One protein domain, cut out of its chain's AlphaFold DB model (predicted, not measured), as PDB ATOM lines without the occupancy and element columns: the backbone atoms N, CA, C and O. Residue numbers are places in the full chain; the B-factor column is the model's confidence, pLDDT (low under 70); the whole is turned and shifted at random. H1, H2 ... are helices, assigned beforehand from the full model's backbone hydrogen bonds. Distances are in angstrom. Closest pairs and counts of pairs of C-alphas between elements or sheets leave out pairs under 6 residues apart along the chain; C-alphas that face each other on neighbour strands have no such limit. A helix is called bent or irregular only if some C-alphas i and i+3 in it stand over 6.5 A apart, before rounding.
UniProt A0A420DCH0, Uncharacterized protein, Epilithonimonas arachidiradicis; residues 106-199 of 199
ATOM      1  N   ALA A 106     -10.870  59.801 -19.821       92.00
ATOM      2  CA  ALA A 106     -11.048  59.654 -21.267       92.00
ATOM      3  C   ALA A 106     -10.436  60.822 -22.060       92.00
ATOM      4  O   ALA A 106      -9.763  60.609 -23.066       92.00
ATOM      5  N   GLU A 107     -10.583  62.041 -21.550       94.19
ATOM      6  CA  GLU A 107     -10.075  63.276 -22.140       94.19
ATOM      7  C   GLU A 107      -8.540  63.383 -22.165       94.19
ATOM      8  O   GLU A 107      -7.995  64.162 -22.942       94.19
ATOM      9  N   LYS A 108      -7.829  62.584 -21.357       93.38
ATOM     10  CA  LYS A 108      -6.355  62.543 -21.305       93.38
ATOM     11  C   LYS A 108      -5.758  61.343 -22.034       93.38
ATOM     12  O   LYS A 108      -4.535  61.225 -22.116       93.38
ATOM     13  N   GLN A 109      -6.582  60.422 -22.539       93.81
ATOM     14  CA  GLN A 109      -6.085  59.171 -23.112       93.81
ATOM     15  C   GLN A 109      -5.270  59.382 -24.386       93.81
ATOM     16  O   GLN A 109      -4.288  58.673 -24.585       93.81
ATOM     17  N   ASP A 110      -5.633  60.343 -25.233       94.00
ATOM     18  CA  ASP A 110      -4.902  60.583 -26.481       94.00
ATOM     19  C   ASP A 110      -3.531  61.221 -26.219       94.00
ATOM     20  O   ASP A 110      -2.520  60.755 -26.755       94.00
ATOM     21  N   GLU A 111      -3.468  62.206 -25.315       95.31
ATOM     22  CA  GLU A 111      -2.201  62.781 -24.839       95.31
ATOM     23  C   GLU A 111      -1.320  61.700 -24.195       95.31
ATOM     24  O   GLU A 111      -0.132  61.579 -24.513       95.31
ATOM     25  N   PHE A 112      -1.919  60.849 -23.356       96.12
ATOM     26  CA  PHE A 112      -1.225  59.721 -22.750       96.12
ATOM     27  C   PHE A 112      -0.656  58.757 -23.793       96.12
ATOM     28  O   PHE A 112       0.532  58.449 -23.732       96.12
ATOM     29  N   LYS A 113      -1.471  58.280 -24.745       94.38
ATOM     30  CA  LYS A 113      -1.050  57.315 -25.776       94.38
ATOM     31  C   LYS A 113       0.123  57.852 -26.584       94.38
ATOM     32  O   LYS A 113       1.097  57.131 -26.789       94.38
ATOM     33  N   SER A 114       0.060  59.123 -26.983       95.62
ATOM     34  CA  SER A 114       1.143  59.776 -27.719       95.62
ATOM     35  C   SER A 114       2.445  59.776 -26.914       95.62
ATOM     36  O   SER A 114       3.478  59.298 -27.391       95.62
ATOM     37  N   LEU A 115       2.398  60.247 -25.663       97.38
ATOM     38  CA  LEU A 115       3.586  60.313 -24.812       97.38
ATOM     39  C   LEU A 115       4.120  58.918 -24.444       97.38
ATOM     40  O   LEU A 115       5.331  58.709 -24.343       97.38
ATOM     41  N   TYR A 116       3.225  57.949 -24.270       95.69
ATOM     42  CA  TYR A 116       3.562  56.567 -23.961       95.69
ATOM     43  C   TYR A 116       4.234  55.851 -25.138       95.69
ATOM     44  O   TYR A 116       5.235  55.156 -24.944       95.69
ATOM     45  N   ALA A 117       3.767  56.080 -26.367       94.19
ATOM     46  CA  ALA A 117       4.423  55.584 -27.571       94.19
ATOM     47  C   ALA A 117       5.827  56.193 -27.743       94.19
ATOM     48  O   ALA A 117       6.786  55.469 -28.022       94.19
ATOM     49  N   GLU A 118       5.975  57.501 -27.509       96.69
ATOM     50  CA  GLU A 118       7.271  58.194 -27.534       96.69
ATOM     51  C   GLU A 118       8.243  57.591 -26.504       96.69
ATOM     52  O   GLU A 118       9.381  57.242 -26.832       96.69
ATOM     53  N   TYR A 119       7.766  57.382 -25.272       96.62
ATOM     54  CA  TYR A 119       8.523  56.747 -24.196       96.62
ATOM     55  C   TYR A 119       9.024  55.351 -24.582       96.62
ATOM     56  O   TYR A 119      10.211  55.044 -24.424       96.62
ATOM     57  N   GLN A 120       8.135  54.507 -25.106       93.75
ATOM     58  CA  GLN A 120       8.474  53.141 -25.495       93.75
ATOM     59  C   GLN A 120       9.421  53.093 -26.694       93.75
ATOM     60  O   GLN A 120      10.341  52.271 -26.714       93.75
ATOM     61  N   ASN A 121       9.248  53.987 -27.667       94.25
ATOM     62  CA  ASN A 121      10.163  54.096 -28.792       94.25
ATOM     63  C   ASN A 121      11.567  54.517 -28.332       94.25
ATOM     64  O   ASN A 121      12.552  53.906 -28.742       94.25
ATOM     65  N   ASN A 122      11.677  55.471 -27.405       96.06
ATOM     66  CA  ASN A 122      12.974  55.857 -26.849       96.06
ATOM     67  C   ASN A 122      13.624  54.730 -26.043       96.06
ATOM     68  O   ASN A 122      14.820  54.479 -26.187       96.06
ATOM     69  N   GLN A 123      12.847  53.964 -25.268       94.38
ATOM     70  CA  GLN A 123      13.369  52.749 -24.639       94.38
ATOM     71  C   GLN A 123      13.888  51.736 -25.669       94.38
ATOM     72  O   GLN A 123      14.922  51.111 -25.436       94.38
ATOM     73  N   LYS A 124      13.171  51.547 -26.785       91.62
ATOM     74  CA  LYS A 124      13.572  50.644 -27.870       91.62
ATOM     75  C   LYS A 124      14.887  51.098 -28.497       91.62
ATOM     76  O   LYS A 124      15.812  50.299 -28.552       91.62
ATOM     77  N   GLN A 125      15.010  52.374 -28.852       93.88
ATOM     78  CA  GLN A 125      16.239  52.935 -29.421       93.88
ATOM     79  C   GLN A 125      17.437  52.813 -28.470       93.88
ATOM     80  O   GLN A 125      18.535  52.480 -28.904       93.88
ATOM     81  N   ILE A 126      17.243  53.040 -27.164       93.75
ATOM     82  CA  ILE A 126      18.307  52.847 -26.165       93.75
ATOM     83  C   ILE A 126      18.749  51.379 -26.124       93.75
ATOM     84  O   ILE A 126      19.944  51.097 -26.096       93.75
ATOM     85  N   LYS A 127      17.799  50.438 -26.147       90.00
ATOM     86  CA  LYS A 127      18.092  48.997 -26.115       90.00
ATOM     87  C   LYS A 127      18.720  48.489 -27.408       90.00
ATOM     88  O   LYS A 127      19.560  47.608 -27.340       90.00
ATOM     89  N   GLU A 128      18.354  49.035 -28.564       89.12
ATOM     90  CA  GLU A 128      18.936  48.660 -29.862       89.12
ATOM     91  C   GLU A 128      20.419  49.028 -29.972       89.12
ATOM     92  O   GLU A 128      21.161  48.364 -30.690       89.12
ATOM     93  N   LYS A 129      20.881  50.032 -29.214       81.00
ATOM     94  CA  LYS A 129      22.316  50.330 -29.081       81.00
ATOM     95  C   LYS A 129      23.079  49.243 -28.320       81.00
ATOM     96  O   LYS A 129      24.304  49.227 -28.384       81.00
ATOM     97  N   PHE A 130      22.393  48.375 -27.575       81.06
ATOM     98  CA  PHE A 130      22.999  47.242 -26.886       81.06
ATOM     99  C   PHE A 130      22.986  46.012 -27.790       81.06
ATOM    100  O   PHE A 130      21.926  45.496 -28.152       81.06
ATOM    101  N   PHE A 131      24.170  45.515 -28.136       65.81
ATOM    102  CA  PHE A 131      24.286  44.307 -28.939       65.81
ATOM    103  C   PHE A 131      24.066  43.077 -28.049       65.81
ATOM    104  O   PHE A 131      24.929  42.705 -27.257       65.81
ATOM    105  N   MET A 132      22.896  42.448 -28.167       64.31
ATOM    106  CA  MET A 132      22.619  41.158 -27.531       64.31
ATOM    107  C   MET A 132      23.109  40.036 -28.445       64.31
ATOM    108  O   MET A 132      22.339  39.471 -29.218       64.31
ATOM    109  N   ASP A 133      24.399  39.735 -28.378       66.19
ATOM    110  CA  ASP A 133      24.937  38.510 -28.961       66.19
ATOM    111  C   ASP A 133      25.005  37.423 -27.891       66.19
ATOM    112  O   ASP A 133      25.567  37.616 -26.813       66.19
ATOM    113  N   ASN A 134      24.382  36.289 -28.202       68.81
ATOM    114  CA  ASN A 134      24.217  35.167 -27.286       68.81
ATOM    115  C   ASN A 134      25.509  34.358 -27.116       68.81
ATOM    116  O   ASN A 134      25.559  33.479 -26.260       68.81
ATOM    117  N   ASN A 135      26.554  34.639 -27.900       77.88
ATOM    118  CA  ASN A 135      27.804  33.893 -27.843       77.88
ATOM    119  C   ASN A 135      28.765  34.401 -26.750       77.88
ATOM    120  O   ASN A 135      29.918  34.732 -27.018       77.88
ATOM    121  N   ILE A 136      28.270  34.491 -25.511       82.88
ATOM    122  CA  ILE A 136      29.027  35.006 -24.356       82.88
ATOM    123  C   ILE A 136      30.235  34.108 -24.038       82.88
ATOM    124  O   ILE A 136      31.286  34.604 -23.645       82.88
ATOM    125  N   GLU A 137      30.103  32.798 -24.251       83.12
ATOM    126  CA  GLU A 137      31.123  31.797 -23.903       83.12
ATOM    127  C   GLU A 137      32.394  31.875 -24.763       83.12
ATOM    128  O   GLU A 137      33.440  31.385 -24.348       83.12
ATOM    129  N   ASN A 138      32.329  32.510 -25.938       88.56
ATOM    130  CA  ASN A 138      33.459  32.630 -26.868       88.56
ATOM    131  C   ASN A 138      34.089  34.034 -26.889       88.56
ATOM    132  O   ASN A 138      34.882  34.345 -27.779       88.56
ATOM    133  N   LEU A 139      33.727  34.909 -25.947       88.25
ATOM    134  CA  LEU A 139      34.291  36.255 -25.868       88.25
ATOM    135  C   LEU A 139      35.680  36.230 -25.230       88.25
ATOM    136  O   LEU A 139      35.920  35.503 -24.269       88.25
ATOM    137  N   SER A 140      36.583  37.085 -25.716       92.88
ATOM    138  CA  SER A 140      37.796  37.396 -24.958       92.88
ATOM    139  C   SER A 140      37.435  38.170 -23.685       92.88
ATOM    140  O   SER A 140      36.368  38.786 -23.595       92.88
ATOM    141  N   ASN A 141      38.341  38.197 -22.709       93.56
ATOM    142  CA  ASN A 141      38.136  38.956 -21.474       93.56
ATOM    143  C   ASN A 141      37.924  40.453 -21.745       93.56
ATOM    144  O   ASN A 141      37.098  41.096 -21.095       93.56
ATOM    145  N   GLU A 142      38.631  41.010 -22.726       94.31
ATOM    146  CA  GLU A 142      38.497  42.408 -23.135       94.31
ATOM    147  C   GLU A 142      37.115  42.661 -23.741       94.31
ATOM    148  O   GLU A 142      36.452  43.632 -23.381       94.31
ATOM    149  N   GLU A 143      36.650  41.779 -24.629       90.62
ATOM    150  CA  GLU A 143      35.318  41.864 -25.231       90.62
ATOM    151  C   GLU A 143      34.215  41.753 -24.172       90.62
ATOM    152  O   GLU A 143      33.313  42.591 -24.122       90.62
ATOM    153  N   ALA A 144      34.321  40.770 -23.275       90.62
ATOM    154  CA  ALA A 144      33.383  40.581 -22.176       90.62
ATOM    155  C   ALA A 144      33.336  41.814 -21.257       90.62
ATOM    156  O   ALA A 144      32.252  42.283 -20.907       90.62
ATOM    157  N   THR A 145      34.494  42.398 -20.934       92.94
ATOM    158  CA  THR A 145      34.590  43.622 -20.121       92.94
ATOM    159  C   THR A 145      33.936  44.814 -20.819       92.94
ATOM    160  O   THR A 145      33.179  45.557 -20.192       92.94
ATOM    161  N   ARG A 146      34.163  44.995 -22.129       90.75
ATOM    162  CA  ARG A 146      33.504  46.071 -22.891       90.75
ATOM    163  C   ARG A 146      31.987  45.901 -22.908       90.75
ATOM    164  O   ARG A 146      31.278  46.876 -22.669       90.75
ATOM    165  N   ARG A 147      31.482  44.681 -23.127       87.94
ATOM    166  CA  ARG A 147      30.037  44.393 -23.102       87.94
ATOM    167  C   ARG A 147      29.425  44.616 -21.719       87.94
ATOM    168  O   ARG A 147      28.333  45.176 -21.621       87.94
ATOM    169  N   LEU A 148      30.134  44.234 -20.655       90.38
ATOM    170  CA  LEU A 148      29.714  44.498 -19.279       90.38
ATOM    171  C   LEU A 148      29.581  46.006 -19.025       90.38
ATOM    172  O   LEU A 148      28.534  46.453 -18.561       90.38
ATOM    173  N   ASN A 149      30.582  46.798 -19.409       92.38
ATOM    174  CA  ASN A 149      30.537  48.253 -19.253       92.38
ATOM    175  C   ASN A 149      29.400  48.889 -20.065       92.38
ATOM    176  O   ASN A 149      28.625  49.681 -19.530       92.38
ATOM    177  N   GLN A 150      29.214  48.455 -21.313       90.50
ATOM    178  CA  GLN A 150      28.104  48.909 -22.149       90.50
ATOM    179  C   GLN A 150      26.735  48.598 -21.517       90.50
ATOM    180  O   GLN A 150      25.789  49.373 -21.673       90.50
ATOM    181  N   SER A 151      26.610  47.486 -20.780       90.62
ATOM    182  CA  SER A 151      25.368  47.151 -20.073       90.62
ATOM    183  C   SER A 151      25.022  48.181 -18.987       90.62
ATOM    184  O   SER A 151      23.848  48.540 -18.839       90.62
ATOM    185  N   PHE A 152      26.027  48.727 -18.289       93.94
ATOM    186  CA  PHE A 152      25.828  49.799 -17.313       93.94
ATOM    187  C   PHE A 152      25.399  51.102 -17.992       93.94
ATOM    188  O   PHE A 152      24.433  51.725 -17.548       93.94
ATOM    189  N   ASP A 153      26.031  51.470 -19.109       94.12
ATOM    190  CA  ASP A 153      25.678  52.677 -19.867       94.12
ATOM    191  C   ASP A 153      24.231  52.640 -20.371       94.12
ATOM    192  O   ASP A 153      23.490  53.624 -20.293       94.12
ATOM    193  N   VAL A 154      23.798  51.481 -20.870       93.75
ATOM    194  CA  VAL A 154      22.422  51.258 -21.331       93.75
ATOM    195  C   VAL A 154      21.449  51.312 -20.155       93.75
ATOM    196  O   VAL A 154      20.406  51.964 -20.252       93.75
ATOM    197  N   GLY A 155      21.793  50.687 -19.026       94.19
ATOM    198  CA  GLY A 155      21.014  50.771 -17.790       94.19
ATOM    199  C   GLY A 155      20.823  52.217 -17.323       94.19
ATOM    200  O   GLY A 155      19.699  52.633 -17.024       94.19
ATOM    201  N   GLN A 156      21.890  53.015 -17.352       96.69
ATOM    202  CA  GLN A 156      21.850  54.428 -16.992       96.69
ATOM    203  C   GLN A 156      20.985  55.245 -17.960       96.69
ATOM    204  O   GLN A 156      20.175  56.065 -17.520       96.69
ATOM    205  N   GLN A 157      21.091  55.004 -19.271       96.69
ATOM    206  CA  GLN A 157      20.243  55.658 -20.272       96.69
ATOM    207  C   GLN A 157      18.759  55.318 -20.075       96.69
ATOM    208  O   GLN A 157      17.915  56.212 -20.132       96.69
ATOM    209  N   LEU A 158      18.425  54.057 -19.780       95.69
ATOM    210  CA  LEU A 158      17.048  53.646 -19.492       95.69
ATOM    211  C   LEU A 158      16.502  54.308 -18.221       95.69
ATOM    212  O   LEU A 158      15.343  54.731 -18.203       95.69
ATOM    213  N   LEU A 159      17.325  54.432 -17.175       97.00
ATOM    214  CA  LEU A 159      16.944  55.120 -15.942       97.00
ATOM    215  C   LEU A 159      16.720  56.619 -16.176       97.00
ATOM    216  O   LEU A 159      15.712  57.168 -15.728       97.00
ATOM    217  N   ASN A 160      17.616  57.269 -16.917       98.12
ATOM    218  CA  ASN A 160      17.486  58.678 -17.285       98.12
ATOM    219  C   ASN A 160      16.231  58.915 -18.135       98.12
ATOM    220  O   ASN A 160      15.472  59.841 -17.855       98.12
ATOM    221  N   ASN A 161      15.960  58.037 -19.106       97.69
ATOM    222  CA  ASN A 161      14.735  58.064 -19.899       97.69
ATOM    223  C   ASN A 161      13.495  57.936 -19.001       97.69
ATOM    224  O   ASN A 161      12.569  58.732 -19.101       97.69
ATOM    225  N   ARG A 162      13.485  56.988 -18.055       97.19
ATOM    226  CA  ARG A 162      12.378  56.849 -17.098       97.19
ATOM    227  C   ARG A 162      12.153  58.122 -16.280       97.19
ATOM    228  O   ARG A 162      11.001  58.502 -16.105       97.19
ATOM    229  N   ARG A 163      13.217  58.782 -15.810       98.12
ATOM    230  CA  ARG A 163      13.117  60.057 -15.081       98.12
ATOM    231  C   ARG A 163      12.515  61.154 -15.962       98.12
ATOM    232  O   ARG A 163      11.505  61.731 -15.588       98.12
ATOM    233  N   ALA A 164      13.066  61.356 -17.159       98.25
ATOM    234  CA  ALA A 164      12.601  62.390 -18.081       98.25
ATOM    235  C   ALA A 164      11.119  62.226 -18.459       98.25
ATOM    236  O   ALA A 164      10.384  63.208 -18.544       98.25
ATOM    237  N   TYR A 165      10.653  60.991 -18.668       98.44
ATOM    238  CA  TYR A 165       9.243  60.748 -18.975       98.44
ATOM    239  C   TYR A 165       8.341  60.782 -17.749       98.44
ATOM    240  O   TYR A 165       7.188  61.168 -17.896       98.44
ATOM    241  N   ALA A 166       8.839  60.458 -16.552       98.31
ATOM    242  CA  ALA A 166       8.085  60.706 -15.327       98.31
ATOM    243  C   ALA A 166       7.722  62.194 -15.218       98.31
ATOM    244  O   ALA A 166       6.551  62.509 -15.037       98.31
ATOM    245  N   ASP A 167       8.681  63.094 -15.454       98.38
ATOM    246  CA  ASP A 167       8.442  64.543 -15.429       98.38
ATOM    247  C   ASP A 167       7.409  64.981 -16.482       98.38
ATOM    248  O   ASP A 167       6.575  65.846 -16.218       98.38
ATOM    249  N   LYS A 168       7.421  64.367 -17.673       98.50
ATOM    250  CA  LYS A 168       6.419  64.634 -18.719       98.50
ATOM    251  C   LYS A 168       5.027  64.125 -18.329       98.50
ATOM    252  O   LYS A 168       4.063  64.869 -18.475       98.50
ATOM    253  N   PHE A 169       4.912  62.899 -17.817       98.00
ATOM    254  CA  PHE A 169       3.631  62.325 -17.394       98.00
ATOM    255  C   PHE A 169       3.026  63.078 -16.207       98.00
ATOM    256  O   PHE A 169       1.815  63.282 -16.167       98.00
ATOM    257  N   LEU A 170       3.855  63.542 -15.270       97.69
ATOM    258  CA  LEU A 170       3.422  64.307 -14.095       97.69
ATOM    259  C   LEU A 170       2.749  65.645 -14.440       97.69
ATOM    260  O   LEU A 170       2.122  66.245 -13.571       97.69
ATOM    261  N   LYS A 171       2.835  66.110 -15.693       97.25
ATOM    262  CA  LYS A 171       2.103  67.298 -16.153       97.25
ATOM    263  C   LYS A 171       0.587  67.087 -16.188       97.25
ATOM    264  O   LYS A 171      -0.149  68.057 -16.054       97.25
ATOM    265  N   PHE A 172       0.122  65.849 -16.367       96.81
ATOM    266  CA  PHE A 172      -1.308  65.545 -16.501       96.81
ATOM    267  C   PHE A 172      -1.769  64.294 -15.737       96.81
ATOM    268  O   PHE A 172      -2.979  64.110 -15.566       96.81
ATOM    269  N   LEU A 173      -0.845  63.469 -15.237       96.75
ATOM    270  CA  LEU A 173      -1.100  62.337 -14.344       96.75
ATOM    271  C   LEU A 173      -0.651  62.641 -12.912       96.75
ATOM    272  O   LEU A 173       0.291  63.394 -12.672       96.75
ATOM    273  N   THR A 174      -1.287  61.984 -11.946       97.50
ATOM    274  CA  THR A 174      -0.845  62.029 -10.545       97.50
ATOM    275  C   THR A 174       0.439  61.212 -10.329       97.50
ATOM    276  O   THR A 174       0.686  60.240 -11.052       97.50
ATOM    277  N   PRO A 175       1.241  61.509  -9.288       98.12
ATOM    278  CA  PRO A 175       2.388  60.677  -8.922       98.12
ATOM    279  C   PRO A 175       2.041  59.196  -8.723       98.12
ATOM    280  O   PRO A 175       2.809  58.320  -9.114       98.12
ATOM    281  N   GLN A 176       0.868  58.898  -8.162       97.62
ATOM    282  CA  GLN A 176       0.379  57.537  -7.949       97.62
ATOM    283  C   GLN A 176       0.135  56.817  -9.279       97.62
ATOM    284  O   GLN A 176       0.538  55.663  -9.427       97.62
ATOM    285  N   GLN A 177      -0.462  57.499 -10.260       97.06
ATOM    286  CA  GLN A 177      -0.661  56.953 -11.604       97.06
ATOM    287  C   GLN A 177       0.670  56.706 -12.316       97.06
ATOM    288  O   GLN A 177       0.853  55.646 -12.908       97.06
ATOM    289  N   VAL A 178       1.636  57.624 -12.199       97.75
ATOM    290  CA  VAL A 178       2.980  57.449 -12.780       97.75
ATOM    291  C   VAL A 178       3.732  56.285 -12.126       97.75
ATOM    292  O   VAL A 178       4.388  55.493 -12.806       97.75
ATOM    293  N   LEU A 179       3.614  56.114 -10.807       96.81
ATOM    294  CA  LEU A 179       4.166  54.946 -10.119       96.81
ATOM    295  C   LEU A 179       3.507  53.649 -10.599       96.81
ATOM    296  O   LEU A 179       4.216  52.682 -10.894       96.81
ATOM    297  N   LYS A 180       2.172  53.631 -10.707       95.81
ATOM    298  CA  LYS A 180       1.409  52.464 -11.161       95.81
ATOM    299  C   LYS A 180       1.751  52.093 -12.603       95.81
ATOM    300  O   LYS A 180       2.012  50.923 -12.864       95.81
ATOM    301  N   LEU A 181       1.885  53.079 -13.492       95.56
ATOM    302  CA  LEU A 181       2.346  52.912 -14.873       95.56
ATOM    303  C   LEU A 181       3.626  52.076 -14.926       95.56
ATOM    304  O   LEU A 181       3.659  51.008 -15.538       95.56
ATOM    305  N   PHE A 182       4.670  52.512 -14.217       94.75
ATOM    306  CA  PHE A 182       5.953  51.814 -14.251       94.75
ATOM    307  C   PHE A 182       5.921  50.439 -13.566       94.75
ATOM    308  O   PHE A 182       6.651  49.532 -13.973       94.75
ATOM    309  N   GLN A 183       5.100  50.261 -12.527       92.62
ATOM    310  CA  GLN A 183       4.893  48.945 -11.911       92.62
ATOM    311  C   GLN A 183       4.228  47.975 -12.889       92.62
ATOM    312  O   GLN A 183       4.632  46.815 -12.987       92.62
ATOM    313  N   THR A 184       3.230  48.447 -13.626       91.31
ATOM    314  CA  THR A 184       2.455  47.642 -14.570       91.31
ATOM    315  C   THR A 184       3.283  47.245 -15.781       91.31
ATOM    316  O   THR A 184       3.270  46.074 -16.162       91.31
ATOM    317  N   GLU A 185       4.126  48.137 -16.296       89.12
ATOM    318  CA  GLU A 185       5.121  47.776 -17.309       89.12
ATOM    319  C   GLU A 185       6.120  46.721 -16.827       89.12
ATOM    320  O   GLU A 185       6.475  45.811 -17.582       89.12
ATOM    321  N   GLY A 186       6.569  46.820 -15.569       89.12
ATOM    322  CA  GLY A 186       7.424  45.811 -14.946       89.12
ATOM    323  C   GLY A 186       6.763  44.435 -14.948       89.12
ATOM    324  O   GLY A 186       7.291  43.500 -15.545       89.12
ATOM    325  N   LYS A 187       5.545  44.349 -14.404       86.75
ATOM    326  CA  LYS A 187       4.754  43.108 -14.362       86.75
ATOM    327  C   LYS A 187       4.504  42.519 -15.753       86.75
ATOM    328  O   LYS A 187       4.498  41.300 -15.912       86.75
ATOM    329  N   MET A 188       4.262  43.358 -16.762       83.75
ATOM    330  CA  MET A 188       4.078  42.898 -18.143       83.75
ATOM    331  C   MET A 188       5.345  42.269 -18.716       83.75
ATOM    332  O   MET A 188       5.260  41.249 -19.400       83.75
ATOM    333  N   ARG A 189       6.507  42.874 -18.448       81.31
ATOM    334  CA  ARG A 189       7.800  42.346 -18.887       81.31
ATOM    335  C   ARG A 189       8.088  40.993 -18.240       81.31
ATOM    336  O   ARG A 189       8.458  40.071 -18.958       81.31
ATOM    337  N   ASP A 190       7.864  40.859 -16.938       79.06
ATOM    338  CA  ASP A 190       8.175  39.627 -16.203       79.06
ATOM    339  C   ASP A 190       7.298  38.461 -16.699       79.06
ATOM    340  O   ASP A 190       7.808  37.417 -17.102       79.06
ATOM    341  N   LYS A 191       5.991  38.701 -16.895       72.88
ATOM    342  CA  LYS A 191       5.063  37.724 -17.506       72.88
ATOM    343  C   LYS A 191       5.414  37.322 -18.945       72.88
ATOM    344  O   LYS A 191       4.914  36.305 -19.434       72.88
ATOM    345  N   MET A 192       6.186  38.136 -19.668       61.00
ATOM    346  CA  MET A 192       6.710  37.776 -20.990       61.00
ATOM    347  C   MET A 192       7.997  36.946 -20.903       61.00
ATOM    348  O   MET A 192       8.249  36.162 -21.816       61.00
ATOM    349  N   LEU A 193       8.797  37.116 -19.845       56.91
ATOM    350  CA  LEU A 193      10.069  36.417 -19.641       56.91
ATOM    351  C   LEU A 193       9.875  35.022 -19.039       56.91
ATOM    352  O   LEU A 193      10.461  34.082 -19.566       56.91
ATOM    353  N   ASP A 194       8.993  34.861 -18.047       51.94
ATOM    354  CA  ASP A 194       8.703  33.552 -17.427       51.94
ATOM    355  C   ASP A 194       8.271  32.512 -18.477       51.94
ATOM    356  O   ASP A 194       8.707  31.365 -18.478       51.94
ATOM    357  N   LYS A 195       7.527  32.953 -19.497       51.22
ATOM    358  CA  LYS A 195       7.068  32.109 -20.612       51.22
ATOM    359  C   LYS A 195       8.163  31.607 -21.553       51.22
ATOM    360  O   LYS A 195       7.887  30.730 -22.369       51.22
ATOM    361  N   LYS A 196       9.360  32.200 -21.536       48.41
ATOM    362  CA  LYS A 196      10.486  31.715 -22.351       48.41
ATOM    363  C   LYS A 196      11.242  30.575 -21.672       48.41
ATOM    364  O   LYS A 196      11.891  29.824 -22.392       48.41
ATOM    365  N   ASN A 197      11.129  30.448 -20.349       43.28
ATOM    366  CA  ASN A 197      11.880  29.478 -19.554       43.28
ATOM    367  C   ASN A 197      11.097  28.182 -19.262       43.28
ATOM    368  O   ASN A 197      11.709  27.206 -18.853       43.28
ATOM    369  N   ASP A 198       9.786  28.135 -19.530       45.31
ATOM    370  CA  ASP A 198       8.946  26.924 -19.411       45.31
ATOM    371  C   ASP A 198       9.068  25.965 -20.626       45.31
ATOM    372  O   ASP A 198       8.083  25.356 -21.056       45.31
ATOM    373  N   LYS A 199      10.251  25.851 -21.240       39.28
ATOM    374  CA  LYS A 199      10.518  24.921 -22.351       39.28
ATOM    375  C   LYS A 199      11.641  23.953 -22.037       39.28
ATOM    376  O   LYS A 199      12.687  24.425 -21.548       39.28
TER     377      LYS A 199
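AT A GLANCE: This is residues 106 to 199 of the 199 residues of an uncharacterized protein of Epilithonimonas arachidiradicis (UniProt A0A420DCH0). Two long helices, H2 and H1, lie side by side and run opposite ways as a helical hairpin, and a third, H3, folds back from the end of H2 and swings away from it, so that H2 and H3 make a V. The hairpin makes the long axis, a long loop of residues 129 to 140 joins its two helices at one end, and residues 183 to 199, of which 183 to 197 belong to H3, stick out as a free arm. The printed part has 94 residues with three named helices, in the order H1, H2, H3 along the chain, and no named strand; its class is all helix. It is loose, with a radius of gyration of the C-alphas of 16.8 A, and elongated, spanning 54 by 31 by 19 A.

HOW THE PARTS SIT: The longest helix is H2, residues 141 to 169. It touches H1, residues 106 to 128, with 12 pairs of C-alphas within 8 A. The closest C-alphas of the two are those of Gln 123 and Leu 158, 6.4 A apart. Their lines stand at a shallow tilt of 14 degrees and they run opposite ways, with their centres 18.5 A apart. H1 and H2 form a helical hairpin, two helices that follow each other, touch and run opposite ways. H3, residues 175 to 197, is close to H2 but not clearly touching, with 2 pairs of C-alphas within 8 A. The closest C-alphas of H2 and H3 are those of Ala 166 and Val 178, 6.6 A apart. H2 and H3 run opposite ways at a tilt of 37 degrees, only just steep, and their centres are 18.4 A apart. H1 and H3 are apart. In H2 every O i to N i+4 pair is within hydrogen-bond range; in H1 it is 17 of 19 pairs and in H3 16 of 19.

IN THESE COORDINATES: H2 runs from Asn 141, with its C-alpha at (38.136, 38.956, -21.474), to Phe 169, with its C-alpha at (3.631, 62.325, -17.394); these 29 residues measure 41.9 A from first to last C-alpha. H1 has 23 residues, from Ala 106 with its C-alpha at (-11.048, 59.654, -21.267) to Glu 128, a length of 33.1 A. H1 is irregular, with C-alphas 107 and 110 standing 7.3 A apart, and it has a kink of 28 degrees near residue 113. H3 has 23 residues as well, from Pro 175 to Asn 197, a length of 34.3 A, and its last C-alpha is at (11.880, 29.478, -19.554).

THE WHOLE: The two C-alphas farthest apart are those of Glu 107 and Ser 140, at 54.5 A, while the first and last printed C-alphas, of Ala 106 and Lys 199, are 40.9 A apart. Lys 199 is the chain's last residue. Without residues 183 to 199, which stand free, the body has 77 residues and spans 54 by 18 by 16 A. The link from H1 to H2 is long, with 12 residues, and its C-alphas lie 12 to 28 A from the mean of the C-alphas. The link from H2 to H3 is tight, with 5 residues. The printed part has no cut. The mean pLDDT of the printed part is 88.1. Confidence is low, under 70, at 12 residues: residues 131 to 134, in the long link, and residues 192 to 199, of which 192 to 197 belong to H3. The mean pLDDT is 95 for H2, 94 for H1 and 81 for H3.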